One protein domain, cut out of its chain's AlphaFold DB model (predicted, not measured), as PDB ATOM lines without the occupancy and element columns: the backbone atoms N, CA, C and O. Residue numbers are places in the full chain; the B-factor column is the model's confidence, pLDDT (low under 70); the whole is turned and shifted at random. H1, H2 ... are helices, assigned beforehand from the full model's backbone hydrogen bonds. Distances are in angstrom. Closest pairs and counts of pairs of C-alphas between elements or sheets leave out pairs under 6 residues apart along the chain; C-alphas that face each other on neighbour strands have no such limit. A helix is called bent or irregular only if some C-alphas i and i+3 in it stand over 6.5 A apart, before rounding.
ATOM      1  N   LEU A 173       7.512  -3.015 -31.984       84.38
ATOM      2  CA  LEU A 173       8.163  -4.306 -32.193       84.38
ATOM      3  C   LEU A 173       7.648  -5.342 -31.183       84.38
ATOM      4  O   LEU A 173       7.581  -5.085 -29.981       84.38
ATOM      5  N   SER A 174       7.281  -6.524 -31.680       87.69
ATOM      6  CA  SER A 174       6.779  -7.634 -30.869       87.69
ATOM      7  C   SER A 174       7.265  -8.962 -31.430       87.69
ATOM      8  O   SER A 174       7.013  -9.269 -32.593       87.69
ATOM      9  N   VAL A 175       7.910  -9.779 -30.592       86.25
ATOM     10  CA  VAL A 175       8.390 -11.123 -30.969       86.25
ATOM     11  C   VAL A 175       7.253 -12.035 -31.435       86.25
ATOM     12  O   VAL A 175       7.440 -12.876 -32.312       86.25
ATOM     13  N   TRP A 176       6.041 -11.814 -30.918       90.12
ATOM     14  CA  TRP A 176       4.849 -12.581 -31.274       90.12
ATOM     15  C   TRP A 176       4.445 -12.412 -32.739       90.12
ATOM     16  O   TRP A 176       3.854 -13.327 -33.304       90.12
ATOM     17  N   ASN A 177       4.836 -11.304 -33.380       89.81
ATOM     18  CA  ASN A 177       4.596 -11.077 -34.807       89.81
ATOM     19  C   ASN A 177       5.442 -11.987 -35.712       89.81
ATOM     20  O   ASN A 177       5.173 -12.042 -36.907       89.81
ATOM     21  N   ALA A 178       6.453 -12.673 -35.167       85.12
ATOM     22  CA  ALA A 178       7.168 -13.754 -35.844       85.12
ATOM     23  C   ALA A 178       6.755 -15.126 -35.293       85.12
ATOM     24  O   ALA A 178       6.429 -16.022 -36.063       85.12
ATOM     25  N   ILE A 179       6.710 -15.274 -33.962       88.19
ATOM     26  CA  ILE A 179       6.459 -16.568 -33.307       88.19
ATOM     27  C   ILE A 179       5.090 -17.148 -33.677       88.19
ATOM     28  O   ILE A 179       5.006 -18.344 -33.927       88.19
ATOM     29  N   ILE A 180       4.023 -16.339 -33.720       93.31
ATOM     30  CA  ILE A 180       2.674 -16.865 -33.977       93.31
ATOM     31  C   ILE A 180       2.529 -17.363 -35.425       93.31
ATOM     32  O   ILE A 180       2.171 -18.528 -35.583       93.31
ATOM     33  N   PRO A 181       2.837 -16.575 -36.479       91.56
ATOM     34  CA  PRO A 181       2.733 -17.073 -37.853       91.56
ATOM     35  C   PRO A 181       3.629 -18.282 -38.138       91.56
ATOM     36  O   PRO A 181       3.174 -19.242 -38.755       91.56
ATOM     37  N   ILE A 182       4.875 -18.267 -37.647       87.56
ATOM     38  CA  ILE A 182       5.812 -19.389 -37.810       87.56
ATOM     39  C   ILE A 182       5.321 -20.615 -37.034       87.56
ATOM     40  O   ILE A 182       5.352 -21.725 -37.551       87.56
ATOM     41  N   GLY A 183       4.822 -20.428 -35.811       90.38
ATOM     42  CA  GLY A 183       4.257 -21.507 -35.005       90.38
ATOM     43  C   GLY A 183       3.041 -22.150 -35.667       90.38
ATOM     44  O   GLY A 183       2.949 -23.373 -35.693       90.38
ATOM     45  N   VAL A 184       2.148 -21.348 -36.260       94.88
ATOM     46  CA  VAL A 184       1.021 -21.857 -37.055       94.88
ATOM     47  C   VAL A 184       1.526 -22.652 -38.247       94.88
ATOM     48  O   VAL A 184       1.083 -23.775 -38.431       94.88
ATOM     49  N   LEU A 185       2.485 -22.120 -39.007       90.75
ATOM     50  CA  LEU A 185       3.073 -22.823 -40.145       90.75
ATOM     51  C   LEU A 185       3.646 -24.186 -39.728       90.75
ATOM     52  O   LEU A 185       3.315 -25.196 -40.340       90.75
ATOM     53  N   ILE A 186       4.447 -24.241 -38.659       88.75
ATOM     54  CA  ILE A 186       5.036 -25.494 -38.164       88.75
ATOM     55  C   ILE A 186       3.938 -26.468 -37.724       88.75
ATOM     56  O   ILE A 186       3.921 -27.612 -38.164       88.75
ATOM     57  N   ILE A 187       2.995 -26.032 -36.886       93.31
ATOM     58  CA  ILE A 187       1.924 -26.904 -36.380       93.31
ATOM     59  C   ILE A 187       1.049 -27.415 -37.532       93.31
ATOM     60  O   ILE A 187       0.748 -28.606 -37.585       93.31
ATOM     61  N   SER A 188       0.680 -26.541 -38.471       94.12
ATOM     62  CA  SER A 188      -0.089 -26.899 -39.663       94.12
ATOM     63  C   SER A 188       0.669 -27.858 -40.574       94.12
ATOM     64  O   SER A 188       0.038 -28.748 -41.130       94.12
ATOM     65  N   ALA A 189       1.994 -27.734 -40.701       90.00
ATOM     66  CA  ALA A 189       2.799 -28.681 -41.465       90.00
ATOM     67  C   ALA A 189       2.779 -30.069 -40.816       90.00
ATOM     68  O   ALA A 189       2.413 -31.031 -41.474       90.00
ATOM     69  N   PHE A 190       3.083 -30.185 -39.519       90.06
ATOM     70  CA  PHE A 190       3.073 -31.479 -38.820       90.06
ATOM     71  C   PHE A 190       1.682 -32.129 -38.815       90.06
ATOM     72  O   PHE A 190       1.555 -33.325 -39.076       90.06
ATOM     73  N   ALA A 191       0.632 -31.346 -38.552       93.81
ATOM     74  CA  ALA A 191      -0.744 -31.831 -38.618       93.81
ATOM     75  C   ALA A 191      -1.139 -32.221 -40.050       93.81
ATOM     76  O   ALA A 191      -1.815 -33.226 -40.244       93.81
ATOM     77  N   GLY A 192      -0.698 -31.447 -41.044       93.25
ATOM     78  CA  GLY A 192      -0.933 -31.709 -42.457       93.25
ATOM     79  C   GLY A 192      -0.239 -32.980 -42.936       93.25
ATOM     80  O   GLY A 192      -0.891 -33.789 -43.578       93.25
ATOM     81  N   PHE A 193       1.023 -33.208 -42.560       89.88
ATOM     82  CA  PHE A 193       1.766 -34.434 -42.870       89.88
ATOM     83  C   PHE A 193       1.043 -35.662 -42.318       89.88
ATOM     84  O   PHE A 193       0.786 -36.616 -43.049       89.88
ATOM     85  N   TYR A 194       0.626 -35.601 -41.052       92.25
ATOM     86  CA  TYR A 194      -0.132 -36.684 -40.434       92.25
ATOM     87  C   TYR A 194      -1.483 -36.910 -41.128       92.25
ATOM     88  O   TYR A 194      -1.835 -38.036 -41.465       92.25
ATOM     89  N   TYR A 195      -2.257 -35.841 -41.341       94.06
ATOM     90  CA  TYR A 195      -3.614 -35.935 -41.876       94.06
ATOM     91  C   TYR A 195      -3.638 -36.332 -43.352       94.06
ATOM     92  O   TYR A 195      -4.367 -37.244 -43.719       94.06
ATOM     93  N   ASN A 196      -2.836 -35.681 -44.195       93.69
ATOM     94  CA  ASN A 196      -2.739 -36.012 -45.613       93.69
ATOM     95  C   ASN A 196      -2.222 -37.443 -45.801       93.69
ATOM     96  O   ASN A 196      -2.849 -38.210 -46.517       93.69
ATOM     97  N   GLY A 197      -1.174 -37.839 -45.075       90.25
ATOM     98  CA  GLY A 197      -0.684 -39.215 -45.102       90.25
ATOM     99  C   GLY A 197      -1.697 -40.247 -44.622       90.25
ATOM    100  O   GLY A 197      -1.829 -41.312 -45.213       90.25
ATOM    101  N   TYR A 198      -2.458 -39.929 -43.572       92.31
ATOM    102  CA  TYR A 198      -3.558 -40.780 -43.121       92.31
ATOM    103  C   TYR A 198      -4.622 -40.971 -44.209       92.31
ATOM    104  O   TYR A 198      -5.146 -42.074 -44.332       92.31
ATOM    105  N   LEU A 199      -4.934 -39.927 -44.990       93.12
ATOM    106  CA  LEU A 199      -5.880 -40.020 -46.106       93.12
ATOM    107  C   LEU A 199      -5.365 -40.928 -47.227       93.12
ATOM    108  O   LEU A 199      -6.133 -41.753 -47.710       93.12
ATOM    109  N   GLU A 200      -4.089 -40.812 -47.599       89.56
ATOM    110  CA  GLU A 200      -3.469 -41.673 -48.620       89.56
ATOM    111  C   GLU A 200      -3.438 -43.147 -48.184       89.56
ATOM    112  O   GLU A 200      -3.621 -44.052 -48.992       89.56
ATOM    113  N   LEU A 201      -3.274 -43.403 -46.883       91.06
ATOM    114  CA  LEU A 201      -3.246 -44.756 -46.330       91.06
ATOM    115  C   LEU A 201      -4.637 -45.355 -46.080       91.06
ATOM    116  O   LEU A 201      -4.709 -46.506 -45.667       91.06
ATOM    117  N   LEU A 202      -5.742 -44.631 -46.317       90.50
ATOM    118  CA  LEU A 202      -7.105 -45.107 -46.010       90.50
ATOM    119  C   LEU A 202      -7.456 -46.450 -46.657       90.50
ATOM    120  O   LEU A 202      -8.273 -47.194 -46.109       90.50
ATOM    121  N   GLU A 203      -6.869 -46.730 -47.815       87.38
ATOM    122  CA  GLU A 203      -7.120 -47.941 -48.593       87.38
ATOM    123  C   GLU A 203      -6.249 -49.131 -48.161       87.38
ATOM    124  O   GLU A 203      -6.497 -50.243 -48.620       87.38
ATOM    125  N   ASP A 204      -5.290 -48.932 -47.249       88.94
ATOM    126  CA  ASP A 204      -4.457 -49.986 -46.665       88.94
ATOM    127  C   ASP A 204      -5.018 -50.415 -45.290       88.94
ATOM    128  O   ASP A 204      -4.871 -49.697 -44.291       88.94
ATOM    129  N   PRO A 205      -5.681 -51.588 -45.195       88.88
ATOM    130  CA  PRO A 205      -6.336 -52.017 -43.963       88.88
ATOM    131  C   PRO A 205      -5.356 -52.265 -42.813       88.88
ATOM    132  O   PRO A 205      -5.689 -51.959 -41.666       88.88
ATOM    133  N   GLU A 206      -4.159 -52.787 -43.105       89.25
ATOM    134  CA  GLU A 206      -3.146 -53.099 -42.092       89.25
ATOM    135  C   GLU A 206      -2.573 -51.806 -41.501       89.25
ATOM    136  O   GLU A 206      -2.484 -51.654 -40.275       89.25
ATOM    137  N   MET A 207      -2.261 -50.832 -42.361       88.31
ATOM    138  CA  MET A 207      -1.748 -49.533 -41.924       88.31
ATOM    139  C   MET A 207      -2.802 -48.744 -41.149       88.31
ATOM    140  O   MET A 207      -2.501 -48.165 -40.103       88.31
ATOM    141  N   ILE A 208      -4.057 -48.749 -41.599       90.25
ATOM    142  CA  ILE A 208      -5.138 -48.032 -40.914       90.25
ATOM    143  C   ILE A 208      -5.477 -48.655 -39.569       90.25
ATOM    144  O   ILE A 208      -5.748 -47.918 -38.618       90.25
ATOM    145  N   GLU A 209      -5.450 -49.980 -39.449       91.38
ATOM    146  CA  GLU A 209      -5.630 -50.642 -38.160       91.38
ATOM    147  C   GLU A 209      -4.492 -50.279 -37.195       91.38
ATOM    148  O   GLU A 209      -4.754 -49.874 -36.057       91.38
ATOM    149  N   MET A 210      -3.236 -50.307 -37.658       90.94
ATOM    150  CA  MET A 210      -2.078 -49.874 -36.871       90.94
ATOM    151  C   MET A 210      -2.221 -48.418 -36.395       90.94
ATOM    152  O   MET A 210      -2.038 -48.129 -35.207       90.94
ATOM    153  N   ILE A 211      -2.578 -47.500 -37.298       91.56
ATOM    154  CA  ILE A 211      -2.736 -46.075 -36.979       91.56
ATOM    155  C   ILE A 211      -3.910 -45.860 -36.015       91.56
ATOM    156  O   ILE A 211      -3.786 -45.089 -35.067       91.56
ATOM    157  N   LYS A 212      -5.042 -46.550 -36.196       91.31
ATOM    158  CA  LYS A 212      -6.198 -46.441 -35.288       91.31
ATOM    159  C   LYS A 212      -5.890 -46.970 -33.890       91.31
ATOM    160  O   LYS A 212      -6.330 -46.369 -32.912       91.31
ATOM    161  N   ASN A 213      -5.124 -48.054 -33.793       92.62
ATOM    162  CA  ASN A 213      -4.745 -48.654 -32.517       92.62
ATOM    163  C   ASN A 213      -3.764 -47.774 -31.730       92.62
ATOM    164  O   ASN A 213      -3.862 -47.690 -30.505       92.62
ATOM    165  N   ALA A 214      -2.829 -47.101 -32.410       91.69
ATOM    166  CA  ALA A 214      -1.841 -46.238 -31.764       91.69
ATOM    167  C   ALA A 214      -1.496 -44.998 -32.620       91.69
ATOM    168  O   ALA A 214      -0.396 -44.921 -33.177       91.69
ATOM    169  N   PRO A 215      -2.384 -43.985 -32.680       88.94
ATOM    170  CA  PRO A 215      -2.265 -42.864 -33.623       88.94
ATOM    171  C   PRO A 215      -1.049 -41.971 -33.363       88.94
ATOM    172  O   PRO A 215      -0.458 -41.419 -34.278       88.94
ATOM    173  N   LEU A 216      -0.615 -41.862 -32.108       90.88
ATOM    174  CA  LEU A 216       0.571 -41.082 -31.736       90.88
ATOM    175  C   LEU A 216       1.837 -41.944 -31.614       90.88
ATOM    176  O   LEU A 216       2.844 -41.485 -31.073       90.88
ATOM    177  N   SER A 217       1.799 -43.203 -32.065       90.81
ATOM    178  CA  SER A 217       2.993 -44.048 -32.075       90.81
ATOM    179  C   SER A 217       4.012 -43.541 -33.094       90.81
ATOM    180  O   SER A 217       3.662 -42.986 -34.134       90.81
ATOM    181  N   MET A 218       5.295 -43.786 -32.821       85.12
ATOM    182  CA  MET A 218       6.366 -43.451 -33.768       85.12
ATOM    183  C   MET A 218       6.181 -44.155 -35.116       85.12
ATOM    184  O   MET A 218       6.526 -43.584 -36.143       85.12
ATOM    185  N   ALA A 219       5.601 -45.360 -35.117       84.06
ATOM    186  CA  ALA A 219       5.250 -46.074 -36.338       84.06
ATOM    187  C   ALA A 219       4.161 -45.331 -37.127       84.06
ATOM    188  O   ALA A 219       4.378 -45.012 -38.289       84.06
ATOM    189  N   ALA A 220       3.044 -44.959 -36.491       87.88
ATOM    190  CA  ALA A 220       1.966 -44.219 -37.153       87.88
ATOM    191  C   ALA A 220       2.441 -42.868 -37.719       87.88
ATOM    192  O   ALA A 220       2.117 -42.525 -38.855       87.88
ATOM    193  N   ILE A 221       3.254 -42.122 -36.965       87.38
ATOM    194  CA  ILE A 221       3.831 -40.854 -37.438       87.38
ATOM    195  C   ILE A 221       4.747 -41.100 -38.640       87.38
ATOM    196  O   ILE A 221       4.647 -40.388 -39.633       87.38
ATOM    197  N   ARG A 222       5.615 -42.117 -38.576       83.00
ATOM    198  CA  ARG A 222       6.531 -42.449 -39.672       83.00
ATOM    199  C   ARG A 222       5.786 -42.830 -40.945       83.00
ATOM    200  O   ARG A 222       6.145 -42.319 -41.997       83.00
ATOM    201  N   GLU A 223       4.780 -43.695 -40.858       84.56
ATOM    202  CA  GLU A 223       4.045 -44.152 -42.044       84.56
ATOM    203  C   GLU A 223       3.167 -43.045 -42.635       84.56
ATOM    204  O   GLU A 223       3.166 -42.851 -43.845       84.56
ATOM    205  N   THR A 224       2.490 -42.240 -41.808       88.56
ATOM    206  CA  THR A 224       1.681 -41.113 -42.316       88.56
ATOM    207  C   THR A 224       2.552 -40.037 -42.970       88.56
ATOM    208  O   THR A 224       2.317 -39.666 -44.115       88.56
ATOM    209  N   PHE A 225       3.635 -39.597 -42.326       86.00
ATOM    210  CA  PHE A 225       4.611 -38.693 -42.962       86.00
ATOM    211  C   PHE A 225       5.292 -39.360 -44.172       86.00
ATOM    212  O   PHE A 225       5.763 -38.699 -45.096       86.00
ATOM    213  N   GLY A 226       5.349 -40.692 -44.139       78.94
ATOM    214  CA  GLY A 226       5.751 -41.596 -45.203       78.94
ATOM    215  C   GLY A 226       4.937 -41.415 -46.485       78.94
ATOM    216  O   GLY A 226       5.489 -41.231 -47.564       78.94
ATOM    217  N   ALA A 227       3.620 -41.486 -46.339       84.12
ATOM    218  CA  ALA A 227       2.675 -41.536 -47.446       84.12
ATOM    219  C   ALA A 227       2.238 -40.155 -47.954       84.12
ATOM    220  O   ALA A 227       1.761 -40.032 -49.074       84.12
ATOM    221  N   SER A 228       2.381 -39.111 -47.138       85.88
ATOM    222  CA  SER A 228       1.896 -37.769 -47.468       85.88
ATOM    223  C   SER A 228       2.571 -37.140 -48.694       85.88
ATOM    224  O   SER A 228       3.791 -37.225 -48.860       85.88
ATOM    225  N   ASP A 229       1.808 -36.364 -49.463       84.50
ATOM    226  CA  ASP A 229       2.351 -35.438 -50.453       84.50
ATOM    227  C   ASP A 229       2.881 -34.174 -49.754       84.50
ATOM    228  O   ASP A 229       2.145 -33.247 -49.391       84.50
ATOM    229  N   ALA A 230       4.200 -34.137 -49.568       81.69
ATOM    230  CA  ALA A 230       4.882 -33.032 -48.905       81.69
ATOM    231  C   ALA A 230       4.656 -31.676 -49.593       81.69
ATOM    232  O   ALA A 230       4.582 -30.656 -48.909       81.69
ATOM    233  N   SER A 231       4.516 -31.645 -50.921       79.69
ATOM    234  CA  SER A 231       4.316 -30.400 -51.670       79.69
ATOM    235  C   SER A 231       2.966 -29.772 -51.331       79.69
ATOM    236  O   SER A 231       2.892 -28.570 -51.065       79.69
ATOM    237  N   ILE A 232       1.905 -30.584 -51.271       85.81
ATOM    238  CA  ILE A 232       0.562 -30.131 -50.884       85.81
ATOM    239  C   ILE A 232       0.554 -29.662 -49.427       85.81
ATOM    240  O   ILE A 232       0.073 -28.564 -49.129       85.81
ATOM    241  N   VAL A 233       1.104 -30.475 -48.523       89.38
ATOM    242  CA  VAL A 233       1.119 -30.190 -47.082       89.38
ATOM    243  C   VAL A 233       1.854 -28.886 -46.780       89.38
ATOM    244  O   VAL A 233       1.331 -28.021 -46.073       89.38
ATOM    245  N   LEU A 234       3.056 -28.715 -47.333       86.69
ATOM    246  CA  LEU A 234       3.874 -27.529 -47.091       86.69
ATOM    247  C   LEU A 234       3.255 -26.272 -47.704       86.69
ATOM    248  O   LEU A 234       3.291 -25.214 -47.073       86.69
ATOM    249  N   PHE A 235       2.625 -26.380 -48.879       87.31
ATOM    250  CA  PHE A 235       1.882 -25.272 -49.478       87.31
ATOM    251  C   PHE A 235       0.731 -24.808 -48.574       87.31
ATOM    252  O   PHE A 235       0.608 -23.615 -48.284       87.31
ATOM    253  N   GLN A 236      -0.086 -25.740 -48.073       92.31
ATOM    254  CA  GLN A 236      -1.193 -25.427 -47.165       92.31
ATOM    255  C   GLN A 236      -0.695 -24.817 -45.850       92.31
ATOM    256  O   GLN A 236      -1.243 -23.818 -45.382       92.31
ATOM    257  N   ALA A 237       0.369 -25.375 -45.269       91.62
ATOM    258  CA  ALA A 237       0.972 -24.863 -44.045       91.62
ATOM    259  C   ALA A 237       1.506 -23.431 -44.210       91.62
ATOM    260  O   ALA A 237       1.237 -22.566 -43.369       91.62
ATOM    261  N   ALA A 238       2.206 -23.155 -45.315       88.88
ATOM    262  CA  ALA A 238       2.688 -21.819 -45.651       88.88
ATOM    263  C   ALA A 238       1.528 -20.827 -45.844       88.88
ATOM    264  O   ALA A 238       1.596 -19.698 -45.351       88.88
ATOM    265  N   LEU A 239       0.442 -21.259 -46.495       92.38
ATOM    266  CA  LEU A 239      -0.760 -20.450 -46.692       92.38
ATOM    267  C   LEU A 239      -1.453 -20.112 -45.362       92.38
ATOM    268  O   LEU A 239      -1.810 -18.959 -45.130       92.38
ATOM    269  N   PHE A 240      -1.607 -21.075 -44.449       94.50
ATOM    270  CA  PHE A 240      -2.179 -20.800 -43.127       94.50
ATOM    271  C   PHE A 240      -1.311 -19.831 -42.319       94.50
ATOM    272  O   PHE A 240      -1.833 -18.871 -41.745       94.50
ATOM    273  N   GLY A 241       0.010 -20.035 -42.309       93.25
ATOM    274  CA  GLY A 241       0.946 -19.134 -41.639       93.25
ATOM    275  C   GLY A 241       0.882 -17.704 -42.185       93.25
ATOM    276  O   GLY A 241       0.802 -16.746 -41.409       93.25
ATOM    277  N   SER A 242       0.849 -17.543 -43.513       91.44
ATOM    278  CA  SER A 242       0.781 -16.228 -44.160       91.44
ATOM    279  C   SER A 242      -0.562 -15.528 -43.926       91.44
ATOM    280  O   SER A 242      -0.579 -14.332 -43.628       91.44
ATOM    281  N   ILE A 243      -1.686 -16.256 -43.947       94.50
ATOM    282  CA  ILE A 243      -3.010 -15.711 -43.610       94.50
ATOM    283  C   ILE A 243      -3.033 -15.216 -42.164       94.50
ATOM    284  O   ILE A 243      -3.502 -14.109 -41.896       94.50
ATOM    285  N   VAL A 244      -2.494 -15.992 -41.219       95.56
ATOM    286  CA  VAL A 244      -2.407 -15.564 -39.815       95.56
ATOM    287  C   VAL A 244      -1.543 -14.309 -39.678       95.56
ATOM    288  O   VAL A 244      -1.949 -13.371 -38.987       95.56
ATOM    289  N   ALA A 245      -0.407 -14.233 -40.378       92.94
ATOM    290  CA  ALA A 245       0.424 -13.029 -40.421       92.94
ATOM    291  C   ALA A 245      -0.345 -11.805 -40.952       92.94
ATOM    292  O   ALA A 245      -0.297 -10.737 -40.338       92.94
ATOM    293  N   LEU A 246      -1.092 -11.962 -42.051       93.50
ATOM    294  CA  LEU A 246      -1.923 -10.903 -42.631       93.50
ATOM    295  C   LEU A 246      -2.986 -10.426 -41.639       93.50
ATOM    296  O   LEU A 246      -3.073  -9.230 -41.353       93.50
ATOM    297  N   VAL A 247      -3.752 -11.352 -41.056       94.31
ATOM    298  CA  VAL A 247      -4.799 -11.040 -40.072       94.31
ATOM    299  C   VAL A 247      -4.211 -10.321 -38.860       94.31
ATOM    300  O   VAL A 247      -4.782  -9.332 -38.397       94.31
ATOM    301  N   MET A 248      -3.062 -10.768 -38.349       94.56
ATOM    302  CA  MET A 248      -2.381 -10.103 -37.237       94.56
ATOM    303  C   MET A 248      -1.956  -8.678 -37.595       94.56
ATOM    304  O   MET A 248      -2.238  -7.760 -36.824       94.56
ATOM    305  N   GLY A 249      -1.327  -8.473 -38.755       91.75
ATOM    306  CA  GLY A 249      -0.887  -7.151 -39.203       91.75
ATOM    307  C   GLY A 249      -2.044  -6.166 -39.385       91.75
ATOM    308  O   GLY A 249      -1.946  -5.018 -38.943       91.75
ATOM    309  N   ILE A 250      -3.172  -6.641 -39.927       93.00
ATOM    310  CA  ILE A 250      -4.404  -5.855 -40.089       93.00
ATOM    311  C   ILE A 250      -5.028  -5.527 -38.726       93.00
ATOM    312  O   ILE A 250      -5.352  -4.370 -38.454       93.00
ATOM    313  N   ARG A 251      -5.167  -6.510 -37.821       93.56
ATOM    314  CA  ARG A 251      -5.746  -6.292 -36.478       93.56
ATOM    315  C   ARG A 251      -4.904  -5.348 -35.625       93.56
ATOM    316  O   ARG A 251      -5.456  -4.589 -34.833       93.56
ATOM    317  N   GLN A 252      -3.585  -5.381 -35.794       91.88
ATOM    318  CA  GLN A 252      -2.653  -4.461 -35.141       91.88
ATOM    319  C   GLN A 252      -2.608  -3.079 -35.810       91.88
ATOM    320  O   GLN A 252      -1.903  -2.202 -35.318       91.88
ATOM    321  N   LYS A 253      -3.364  -2.873 -36.900       90.25
ATOM    322  CA  LYS A 253      -3.399  -1.637 -37.693       90.25
ATOM    323  C   LYS A 253      -2.013  -1.217 -38.202       90.25
ATOM    324  O   LYS A 253      -1.729  -0.030 -38.308       90.25
ATOM    325  N   ILE A 254      -1.150  -2.193 -38.499       89.06
ATOM    326  CA  ILE A 254       0.193  -1.947 -39.048       89.06
ATOM    327  C   ILE A 254       0.106  -1.663 -40.551       89.06
ATOM    328  O   ILE A 254       0.814  -0.797 -41.059       89.06
TER     329      ILE A 254
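AT A GLANCE: This is residues 173 to 254 of the 452 residues of the protein "Transporter (NhaC family)" of Serpentinicella alkaliphila (UniProt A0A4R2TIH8). Two long helices, H1 and H4, run side by side in opposite ways as a helical pair, and the short helical hairpin of H2 and H3 makes a small head at the end of the pair where H1 finishes. In that head H3 crosses the last part of H1, while H2 turns back from the end of H1 and meets it only at the corner. The printed part has 82 residues with four named helices, in the order H1, H2, H3, H4, and no named strand; the class is all helix. The outline is a rod spanning 51 by 20 by 15 A, and the whole is loose, with a radius of gyration of the C-alphas of 15.9 A.

HOW THE PARTS SIT: The hub is H1, residues 176 to 203, which touches three other helices. It is irregular, with C-alphas 200 and 203 lying 7.3 A apart where about 5 A is found in a regular helix, and its line is a rough one. H4, residues 230 to 251, touches H1 with 35 pairs of C-alphas within 8 A, the closest being those of Leu 185 and Gly 241 at 4.5 A. These two helices run opposite ways at a shallow tilt of 32 degrees, only just short of steep, with their centres 10.8 A apart. H3, residues 218 to 227, touches H1 with 18 pairs within 8 A, and on H1 residues 193 to 201 alone take part. The closest C-alphas there are those of Gly 197 and Thr 224, 4.1 A apart, and the two lines are about perpendicular at 82 degrees. H2, residues 205 to 213, touches H1 only at the corner by their link, with residues 198 to 202 of H1 alone; the closest C-alphas are those of Leu 202 and Ile 208, 6.2 A apart. H1 and H2 run opposite ways at a steep tilt of 45 degrees. H2 and H3 form a helical hairpin and only just touch, with 3 pairs of C-alphas within 8 A, the closest being those of Ile 211 and Ala 220 at 5.1 A. They run opposite ways at a steep tilt of 44 degrees. H4 is apart from H2 and also from H3, which it follows in the chain. With the corner pair left out, 1 of the 3 pairs of touching helices is at a shallow tilt, a packing that is mostly crossed, though only just. In H2, H3 and H4 every backbone O i to N i+4 pair is within hydrogen-bond range; in H1 22 of 24 are.

IN THESE COORDINATES: H1 has 28 residues and begins at Trp 176, with its C-alpha at (4.849, -12.581, -31.274); it measures 41.2 A from first to last C-alpha and ends at Glu 203. H4 has 22 residues and measures 31.3 A, from C-alpha 230 at (4.882, -33.032, -48.905) to C-alpha 251 at (-5.746, -6.292, -36.478). H2 has 9 residues, Pro 205 to Asn 213, and measures 12.0 A. H3 has 10 residues, Met 218 to Ala 227, and measures 14.3 A.

THE WHOLE: The two C-alphas farthest apart are those of Glu 206 and Lys 253, at 51.7 A, while the first and last printed C-alphas, those of Leu 173 and Ile 254, are 10.8 A apart. The printed part has no cut. The links H1 to H2, H2 to H3 and H3 to H4 are tight, with 1, 4 and 2 residues between the helices. The mean pLDDT of the printed part is 89.8, no printed residue is under 70, and H3 has a mean of 85.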